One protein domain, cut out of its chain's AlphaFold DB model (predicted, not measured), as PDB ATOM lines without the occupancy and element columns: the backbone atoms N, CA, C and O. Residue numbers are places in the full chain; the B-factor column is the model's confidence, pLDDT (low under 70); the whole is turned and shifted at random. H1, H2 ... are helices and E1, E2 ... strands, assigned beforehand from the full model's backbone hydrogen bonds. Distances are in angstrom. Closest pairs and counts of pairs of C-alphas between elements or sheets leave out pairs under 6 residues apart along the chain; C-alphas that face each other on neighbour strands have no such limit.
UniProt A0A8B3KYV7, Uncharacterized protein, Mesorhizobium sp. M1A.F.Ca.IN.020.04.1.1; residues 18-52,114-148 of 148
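This is residues 18 to 52 and 114 to 148 of the 148 residues of an uncharacterized protein of Mesorhizobium sp. M1A.F.Ca.IN.020.04.1.1 (UniProt A0A8B3KYV7). A small body of two short paired strands, E1 and E2, helix H2 and loops has one long arm: residues 39 to 52, of which 39 to 48 belong to H1, stick out from it. The printed part has 70 residues, in the order E1, H1, E2, H2, with an antiparallel sheet E1 - E2, and is mostly helix. It is only just compact, close to loose, with a radius of gyration of the C-alphas of 13.1 A, and spans 40 by 28 by 19 A.

E1, residues 23 to 25, and E2, residues 114 to 116, are antiparallel at 167 degrees; N 23 and O 116 are within hydrogen-bond range at 2.9 A. The closest C-alphas of E1 and H1, residues 31 to 48, are those of Val 24 and Thr 34, 7.2 A. Those of E1 and H2, residues 125 to 136, are Tyr 25 and Arg 135, 7.6 A. H1 and H2 are only just apart, 8.5 A at the closest. In both helices every O i to N i+4 pair is within hydrogen-bond range.

E1 begins at C-alpha 23 (-90.849, -4.366, 110.135). H1 measures 25.8 A and H2 16.6 A, ending at C-alpha 136 (-103.120, 4.165, 110.775).

Residues 53 to 113 are not printed, a gap of 28.3 A between C-alphas 52 and 114. Residues 18 to 19 and 147 to 148 have pLDDT under 70.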
ATOM      1  N   SER A  18     -76.709   0.538 110.844       58.81
ATOM      2  CA  SER A  18     -78.037   0.189 111.327       58.81
ATOM      3  C   SER A  18     -78.216  -1.282 111.015       58.81
ATOM      4  O   SER A  18     -78.321  -1.648 109.845       58.81
ATOM      5  N   ASP A  19     -78.214  -2.117 112.050       64.19
ATOM      6  CA  ASP A  19     -78.567  -3.517 111.880       64.19
ATOM      7  C   ASP A  19     -79.952  -3.615 111.217       64.19
ATOM      8  O   ASP A  19     -80.841  -2.796 111.513       64.19
ATOM      9  N   PRO A  20     -80.148  -4.579 110.300       76.50
ATOM     10  CA  PRO A  20     -81.445  -4.801 109.684       76.50
ATOM     11  C   PRO A  20     -82.486  -5.044 110.777       76.50
ATOM     12  O   PRO A  20     -82.305  -5.869 111.674       76.50
ATOM     13  N   ALA A  21     -83.577  -4.289 110.715       84.88
ATOM     14  CA  ALA A  21     -84.645  -4.351 111.697       84.88
ATOM     15  C   ALA A  21     -85.944  -4.743 111.017       84.88
ATOM     16  O   ALA A  21     -86.457  -4.027 110.151       84.88
ATOM     17  N   ALA A  22     -86.485  -5.881 111.448       89.06
ATOM     18  CA  ALA A  22     -87.705  -6.414 110.882       89.06
ATOM     19  C   ALA A  22     -88.883  -5.458 111.118       89.06
ATOM     20  O   ALA A  22     -89.160  -5.039 112.245       89.06
ATOM     21  N   ILE A  23     -89.610  -5.137 110.051       92.69
ATOM     22  CA  ILE A  23     -90.849  -4.366 110.135       92.69
ATOM     23  C   ILE A  23     -91.995  -5.366 110.259       92.69
ATOM     24  O   ILE A  23     -92.204  -6.183 109.362       92.69
ATOM     25  N   VAL A  24     -92.738  -5.289 111.362       94.25
ATOM     26  CA  VAL A  24     -93.900  -6.145 111.632       94.25
ATOM     27  C   VAL A  24     -95.167  -5.299 111.590       94.25
ATOM     28  O   VAL A  24     -95.290  -4.282 112.286       94.25
ATOM     29  N   TYR A  25     -96.117  -5.704 110.753       94.62
ATOM     30  CA  TYR A  25     -97.311  -4.910 110.504       94.62
ATOM     31  C   TYR A  25     -98.554  -5.757 110.255       94.62
ATOM     32  O   TYR A  25     -98.515  -6.758 109.547       94.62
ATOM     33  N   LYS A  26     -99.679  -5.299 110.805       95.00
ATOM     34  CA  LYS A  26    -101.016  -5.812 110.525       95.00
ATOM     35  C   LYS A  26    -102.002  -4.635 110.522       95.00
ATOM     36  O   LYS A  26    -101.992  -3.865 111.489       95.00
ATOM     37  N   PRO A  27    -102.832  -4.466 109.476       94.25
ATOM     38  CA  PRO A  27    -103.853  -3.423 109.446       94.25
ATOM     39  C   PRO A  27    -104.812  -3.515 110.636       94.25
ATOM     40  O   PRO A  27    -105.202  -4.608 111.041       94.25
ATOM     41  N   GLY A  28    -105.183  -2.361 111.196       92.38
ATOM     42  CA  GLY A  28    -106.112  -2.274 112.328       92.38
ATOM     43  C   GLY A  28    -105.536  -2.686 113.687       92.38
ATOM     44  O   GLY A  28    -106.274  -2.692 114.666       92.38
ATOM     45  N   VAL A  29    -104.240  -3.015 113.772       93.38
ATOM     46  CA  VAL A  29    -103.570  -3.379 115.030       93.38
ATOM     47  C   VAL A  29    -102.608  -2.277 115.463       93.38
ATOM     48  O   VAL A  29    -101.734  -1.832 114.707       93.38
ATOM     49  N   ASP A  30    -102.752  -1.845 116.713       91.75
ATOM     50  CA  ASP A  30    -101.893  -0.833 117.309       91.75
ATOM     51  C   ASP A  30    -100.451  -1.343 117.509       91.75
ATOM     52  O   ASP A  30    -100.134  -2.535 117.386       91.75
ATOM     53  N   LEU A  31     -99.531  -0.413 117.765       91.12
ATOM     54  CA  LEU A  31     -98.120  -0.752 117.920       91.12
ATOM     55  C   LEU A  31     -97.885  -1.636 119.151       91.12
ATOM     56  O   LEU A  31     -97.142  -2.604 119.045       91.12
ATOM     57  N   ASN A  32     -98.549  -1.365 120.274       91.94
ATOM     58  CA  ASN A  32     -98.349  -2.103 121.520       91.94
ATOM     59  C   ASN A  32     -98.799  -3.565 121.386       91.94
ATOM     60  O   ASN A  32     -98.071  -4.480 121.762       91.94
ATOM     61  N   SER A  33     -99.939  -3.802 120.737       93.56
ATOM     62  CA  SER A  33    -100.390  -5.155 120.384       93.56
ATOM     63  C   SER A  33     -99.420  -5.875 119.441       93.56
ATOM     64  O   SER A  33     -99.252  -7.091 119.527       93.56
ATOM     65  N   THR A  34     -98.747  -5.137 118.552       93.25
ATOM     66  CA  THR A  34     -97.697  -5.707 117.692       93.25
ATOM     67  C   THR A  34     -96.486  -6.140 118.517       93.25
ATOM     68  O   THR A  34     -95.995  -7.249 118.321       93.25
ATOM     69  N   VAL A  35     -96.038  -5.311 119.467       93.44
ATOM     70  CA  VAL A  35     -94.939  -5.653 120.388       93.44
ATOM     71  C   VAL A  35     -95.289  -6.891 121.208       93.44
ATOM     72  O   VAL A  35     -94.539  -7.862 121.196       93.44
ATOM     73  N   ALA A  36     -96.482  -6.923 121.802       95.25
ATOM     74  CA  ALA A  36     -96.947  -8.076 122.565       95.25
ATOM     75  C   ALA A  36     -96.977  -9.368 121.726       95.25
ATOM     76  O   ALA A  36     -96.613 -10.436 122.216       95.25
ATOM     77  N   ALA A  37     -97.379  -9.291 120.452       95.75
ATOM     78  CA  ALA A  37     -97.365 -10.448 119.559       95.75
ATOM     79  C   ALA A  37     -95.936 -10.931 119.256       95.75
ATOM     80  O   ALA A  37     -95.691 -12.139 119.255       95.75
ATOM     81  N   ILE A  38     -95.000 -10.001 119.033       94.75
ATOM     82  CA  ILE A  38     -93.575 -10.305 118.841       94.75
ATOM     83  C   ILE A  38     -93.018 -11.005 120.081       94.75
ATOM     84  O   ILE A  38     -92.390 -12.056 119.952       94.75
ATOM     85  N   ASP A  39     -93.286 -10.475 121.272       95.12
ATOM     86  CA  ASP A  39     -92.765 -11.020 122.525       95.12
ATOM     87  C   ASP A  39     -93.335 -12.405 122.823       95.12
ATOM     88  O   ASP A  39     -92.585 -13.320 123.159       95.12
ATOM     89  N   GLN A  40     -94.635 -12.616 122.602       96.50
ATOM     90  CA  GLN A  40     -95.244 -13.944 122.712       96.50
ATOM     91  C   GLN A  40     -94.577 -14.958 121.776       96.50
ATOM     92  O   GLN A  40     -94.282 -16.078 122.193       96.50
ATOM     93  N   CYS A  41     -94.322 -14.577 120.522       96.31
ATOM     94  CA  CYS A  41     -93.661 -15.453 119.558       96.31
ATOM     95  C   CYS A  41     -92.197 -15.731 119.929       96.31
ATOM     96  O   CYS A  41     -91.727 -16.850 119.731       96.31
ATOM     97  N   LYS A  42     -91.479 -14.755 120.500       94.56
ATOM     98  CA  LYS A  42     -90.117 -14.945 121.025       94.56
ATOM     99  C   LYS A  42     -90.093 -15.873 122.238       94.56
ATOM    100  O   LYS A  42     -89.277 -16.782 122.300       94.56
ATOM    101  N   ILE A  43     -91.011 -15.694 123.184       95.62
ATOM    102  CA  ILE A  43     -91.120 -16.566 124.361       95.62
ATOM    103  C   ILE A  43     -91.437 -18.002 123.931       95.62
ATOM    104  O   ILE A  43     -90.821 -18.947 124.422       95.62
ATOM    105  N   ALA A  44     -92.359 -18.173 122.978       95.69
ATOM    106  CA  ALA A  44     -92.665 -19.481 122.408       95.69
ATOM    107  C   ALA A  44     -91.445 -20.102 121.707       95.69
ATOM    108  O   ALA A  44     -91.172 -21.286 121.897       95.69
ATOM    109  N   SER A  45     -90.656 -19.305 120.976       95.81
ATOM    110  CA  SER A  45     -89.450 -19.814 120.314       95.81
ATOM    111  C   SER A  45     -88.393 -20.295 121.310       95.81
ATOM    112  O   SER A  45     -87.755 -21.307 121.048       95.81
ATOM    113  N   PHE A  46     -88.244 -19.651 122.473       92.88
ATOM    114  CA  PHE A  46     -87.335 -20.131 123.524       92.88
ATOM    115  C   PHE A  46     -87.781 -21.451 124.154       92.88
ATOM    116  O   PHE A  46     -86.937 -22.242 124.570       92.88
ATOM    117  N   LYS A  47     -89.095 -21.693 124.224       93.19
ATOM    118  CA  LYS A  47     -89.649 -22.944 124.751       93.19
ATOM    119  C   LYS A  47     -89.453 -24.108 123.778       93.19
ATOM    120  O   LYS A  47     -89.085 -25.198 124.207       93.19
ATOM    121  N   ASP A  48     -89.700 -23.868 122.494       94.44
ATOM    122  CA  ASP A  48     -89.700 -24.918 121.471       94.44
ATOM    123  C   ASP A  48     -88.303 -25.157 120.874       94.44
ATOM    124  O   ASP A  48     -88.002 -26.254 120.405       94.44
ATOM    125  N   ILE A  49     -87.439 -24.137 120.882       95.69
ATOM    126  CA  ILE A  49     -86.091 -24.171 120.308       95.69
ATOM    127  C   ILE A  49     -85.104 -23.686 121.381       95.69
ATOM    128  O   ILE A  49     -84.773 -22.492 121.440       95.69
ATOM    129  N   PRO A  50     -84.618 -24.595 122.247       92.62
ATOM    130  CA  PRO A  50     -83.712 -24.228 123.323       92.62
ATOM    131  C   PRO A  50     -82.405 -23.645 122.778       92.62
ATOM    132  O   PRO A  50     -81.957 -23.948 121.664       92.62
ATOM    133  N   GLN A  51     -81.791 -22.783 123.586       91.44
ATOM    134  CA  GLN A  51     -80.487 -22.205 123.279       91.44
ATOM    135  C   GLN A  51     -79.418 -23.294 123.214       91.44
ATOM    136  O   GLN A  51     -79.358 -24.168 124.078       91.44
ATOM    137  N   SER A  52     -78.572 -23.228 122.187       94.12
ATOM    138  CA  SER A  52     -77.428 -24.121 122.024       94.12
ATOM    139  C   SER A  52     -76.191 -23.270 121.818       94.12
ATOM    140  O   SER A  52     -75.892 -22.854 120.700       94.12
ATOM    141  N   GLY A 114     -97.758  -9.269 108.569       95.06
ATOM    142  CA  GLY A 114     -96.708  -9.232 107.561       95.06
ATOM    143  C   GLY A 114     -95.368  -8.870 108.198       95.06
ATOM    144  O   GLY A 114     -95.303  -7.978 109.049       95.06
ATOM    145  N   VAL A 115     -94.304  -9.542 107.761       94.19
ATOM    146  CA  VAL A 115     -92.934  -9.335 108.244       94.19
ATOM    147  C   VAL A 115     -92.034  -8.982 107.060       94.19
ATOM    148  O   VAL A 115     -91.982  -9.717 106.079       94.19
ATOM    149  N   LYS A 116     -91.310  -7.864 107.150       92.00
ATOM    150  CA  LYS A 116     -90.213  -7.524 106.229       92.00
ATOM    151  C   LYS A 116     -88.900  -7.548 106.989       92.00
ATOM    152  O   LYS A 116     -88.655  -6.654 107.796       92.00
ATOM    153  N   ALA A 117     -88.099  -8.587 106.774       85.50
ATOM    154  CA  ALA A 117     -86.841  -8.809 107.491       85.50
ATOM    155  C   ALA A 117     -85.698  -7.888 107.021       85.50
ATOM    156  O   ALA A 117     -84.770  -7.629 107.775       85.50
ATOM    157  N   ASP A 118     -85.796  -7.360 105.802       85.19
ATOM    158  CA  ASP A 118     -84.850  -6.445 105.151       85.19
ATOM    159  C   ASP A 118     -85.097  -4.962 105.491       85.19
ATOM    160  O   ASP A 118     -84.601  -4.055 104.821       85.19
ATOM    161  N   GLY A 119     -85.897  -4.700 106.524       86.44
ATOM    162  CA  GLY A 119     -86.209  -3.352 106.969       86.44
ATOM    163  C   GLY A 119     -85.055  -2.657 107.691       86.44
ATOM    164  O   GLY A 119     -84.031  -3.244 108.039       86.44
ATOM    165  N   ARG A 120     -85.264  -1.370 107.981       90.00
ATOM    166  CA  ARG A 120     -84.387  -0.564 108.839       90.00
ATOM    167  C   ARG A 120     -85.179   0.097 109.951       90.00
ATOM    168  O   ARG A 120     -86.376   0.352 109.799       90.00
ATOM    169  N   LEU A 121     -84.495   0.463 111.027       90.38
ATOM    170  CA  LEU A 121     -85.079   1.313 112.060       90.38
ATOM    171  C   LEU A 121     -85.365   2.719 111.517       90.38
ATOM    172  O   LEU A 121     -84.641   3.243 110.661       90.38
ATOM    173  N   CYS A 122     -86.426   3.339 112.028       90.81
ATOM    174  CA  CYS A 122     -86.665   4.762 111.821       90.81
ATOM    175  C   CYS A 122     -85.566   5.563 112.539       90.81
ATOM    176  O   CYS A 122     -85.294   5.334 113.717       90.81
ATOM    177  N   ALA A 123     -84.927   6.485 111.823       89.75
ATOM    178  CA  ALA A 123     -83.772   7.248 112.289       89.75
ATOM    179  C   ALA A 123     -84.163   8.590 112.924       89.75
ATOM    180  O   ALA A 123     -83.462   9.085 113.804       89.75
ATOM    181  N   THR A 124     -85.273   9.191 112.489       91.56
ATOM    182  CA  THR A 124     -85.708  10.523 112.932       91.56
ATOM    183  C   THR A 124     -87.143  10.514 113.456       91.56
ATOM    184  O   THR A 124     -87.949   9.644 113.124       91.56
ATOM    185  N   GLN A 125     -87.505  11.542 114.229       91.31
ATOM    186  CA  GLN A 125     -88.874  11.709 114.725       91.31
ATOM    187  C   GLN A 125     -89.896  11.888 113.592       91.31
ATOM    188  O   GLN A 125     -91.040  11.452 113.718       91.31
ATOM    189  N   SER A 126     -89.495  12.501 112.473       94.00
ATOM    190  CA  SER A 126     -90.364  12.637 111.301       94.00
ATOM    191  C   SER A 126     -90.642  11.288 110.640       94.00
ATOM    192  O   SER A 126     -91.780  11.033 110.254       94.00
ATOM    193  N   GLU A 127     -89.647  10.399 110.570       94.06
ATOM    194  CA  GLU A 127     -89.832   9.030 110.081       94.06
ATOM    195  C   GLU A 127     -90.740   8.214 111.001       94.06
ATOM    196  O   GLU A 127     -91.615   7.507 110.509       94.06
ATOM    197  N   ILE A 128     -90.594   8.357 112.322       93.12
ATOM    198  CA  ILE A 128     -91.488   7.711 113.294       93.12
ATOM    199  C   ILE A 128     -92.927   8.202 113.096       93.12
ATOM    200  O   ILE A 128     -93.844   7.390 112.975       93.12
ATOM    201  N   ALA A 129     -93.134   9.519 113.003       94.56
ATOM    202  CA  ALA A 129     -94.457  10.094 112.775       94.56
ATOM    203  C   ALA A 129     -95.069   9.617 111.447       94.56
ATOM    204  O   ALA A 129     -96.265   9.332 111.390       94.56
ATOM    205  N   GLN A 130     -94.259   9.493 110.391       95.00
ATOM    206  CA  GLN A 130     -94.719   8.962 109.111       95.00
ATOM    207  C   GLN A 130     -95.074   7.476 109.211       95.00
ATOM    208  O   GLN A 130     -96.153   7.092 108.778       95.00
ATOM    209  N   ALA A 131     -94.238   6.656 109.850       93.62
ATOM    210  CA  ALA A 131     -94.522   5.242 110.062       93.62
ATOM    211  C   ALA A 131     -95.826   5.040 110.852       93.62
ATOM    212  O   ALA A 131     -96.621   4.170 110.509       93.62
ATOM    213  N   MET A 132     -96.098   5.865 111.868       92.81
ATOM    214  CA  MET A 132     -97.370   5.822 112.600       92.81
ATOM    215  C   MET A 132     -98.571   6.184 111.716       92.81
ATOM    216  O   MET A 132     -99.607   5.524 111.808       92.81
ATOM    217  N   LYS A 133     -98.434   7.184 110.834       94.50
ATOM    218  CA  LYS A 133     -99.474   7.538 109.851       94.50
ATOM    219  C   LYS A 133     -99.716   6.410 108.853       94.50
ATOM    220  O   LYS A 133    -100.867   6.058 108.623       94.50
ATOM    221  N   ASP A 134     -98.654   5.818 108.310       94.38
ATOM    222  CA  ASP A 134     -98.746   4.686 107.385       94.38
ATOM    223  C   ASP A 134     -99.536   3.543 108.042       94.38
ATOM    224  O   ASP A 134    -100.516   3.061 107.474       94.38
ATOM    225  N   ARG A 135     -99.204   3.196 109.298       93.31
ATOM    226  CA  ARG A 135     -99.927   2.162 110.060       93.31
ATOM    227  C   ARG A 135    -101.412   2.473 110.211       93.31
ATOM    228  O   ARG A 135    -102.228   1.576 109.990       93.31
ATOM    229  N   ALA A 136    -101.743   3.708 110.594       92.38
ATOM    230  CA  ALA A 136    -103.120   4.165 110.775       92.38
ATOM    231  C   ALA A 136    -103.924   4.106 109.466       92.38
ATOM    232  O   ALA A 136    -105.105   3.774 109.480       92.38
ATOM    233  N   ASN A 137    -103.261   4.343 108.333       94.06
ATOM    234  CA  ASN A 137    -103.856   4.296 106.999       94.06
ATOM    235  C   ASN A 137    -103.960   2.879 106.408       94.06
ATOM    236  O   ASN A 137    -104.301   2.738 105.234       94.06
ATOM    237  N   GLY A 138    -103.636   1.823 107.159       92.31
ATOM    238  CA  GLY A 138    -103.643   0.465 106.604       92.31
ATOM    239  C   GLY A 138    -102.398   0.128 105.763       92.31
ATOM    240  O   GLY A 138    -102.354  -0.927 105.131       92.31
ATOM    241  N   GLN A 139    -101.395   1.009 105.729       93.06
ATOM    242  CA  GLN A 139    -100.212   0.881 104.885       93.06
ATOM    243  C   GLN A 139     -99.025   0.300 105.652       93.06
ATOM    244  O   GLN A 139     -98.780   0.596 106.822       93.06
ATOM    245  N   PHE A 140     -98.249  -0.525 104.950       92.75
ATOM    246  CA  PHE A 140     -97.041  -1.121 105.495       92.75
ATOM    247  C   PHE A 140     -95.944  -0.047 105.642       92.75
ATOM    248  O   PHE A 140     -95.543   0.528 104.625       92.75
ATOM    249  N   PRO A 141     -95.416   0.216 106.852       93.25
ATOM    250  CA  PRO A 141     -94.435   1.280 107.066       93.25
ATOM    251  C   PRO A 141     -93.119   1.056 106.321       93.25
ATOM    252  O   PRO A 141     -92.698  -0.079 106.094       93.25
ATOM    253  N   LYS A 142     -92.420   2.147 105.997       91.88
ATOM    254  CA  LYS A 142     -91.090   2.091 105.355       91.88
ATOM    255  C   LYS A 142     -89.941   1.773 106.318       91.88
ATOM    256  O   LYS A 142     -88.868   1.388 105.866       91.88
ATOM    257  N   CYS A 143     -90.148   1.961 107.618       92.25
ATOM    258  CA  CYS A 143     -89.158   1.694 108.657       92.25
ATOM    259  C   CYS A 143     -89.820   1.098 109.904       92.25
ATOM    260  O   CYS A 143     -91.018   1.276 110.142       92.25
ATOM    261  N   ALA A 144     -89.030   0.375 110.692       91.06
ATOM    262  CA  ALA A 144     -89.439  -0.201 111.959       91.06
ATOM    263  C   ALA A 144     -89.344   0.861 113.060       91.06
ATOM    264  O   ALA A 144     -88.301   1.490 113.260       91.06
ATOM    265  N   ILE A 145     -90.435   1.044 113.798       90.19
ATOM    266  CA  ILE A 145     -90.431   1.841 115.025       90.19
ATOM    267  C   ILE A 145     -89.773   0.976 116.104       90.19
ATOM    268  O   ILE A 145     -90.166  -0.180 116.265       90.19
ATOM    269  N   ARG A 146     -88.781   1.511 116.831       77.00
ATOM    270  CA  ARG A 146     -88.209   0.816 117.994       77.00
ATOM    271  C   ARG A 146     -89.327   0.560 119.006       77.00
ATOM    272  O   ARG A 146     -89.844   1.497 119.607       77.00
ATOM    273  N   ALA A 147     -89.707  -0.703 119.152       64.31
ATOM    274  CA  ALA A 147     -90.343  -1.177 120.367       64.31
ATOM    275  C   ALA A 147     -89.270  -1.132 121.463       64.31
ATOM    276  O   ALA A 147     -88.140  -1.525 121.175       64.31
ATOM    277  N   GLY A 148     -89.600  -0.538 122.613       48.12
ATOM    278  CA  GLY A 148     -88.656  -0.173 123.679       48.12
ATOM    279  C   GLY A 148     -87.696  -1.274 124.105       48.12
ATOM    280  O   GLY A 148     -88.098  -2.457 124.068       48.12
TER     281      GLY A 148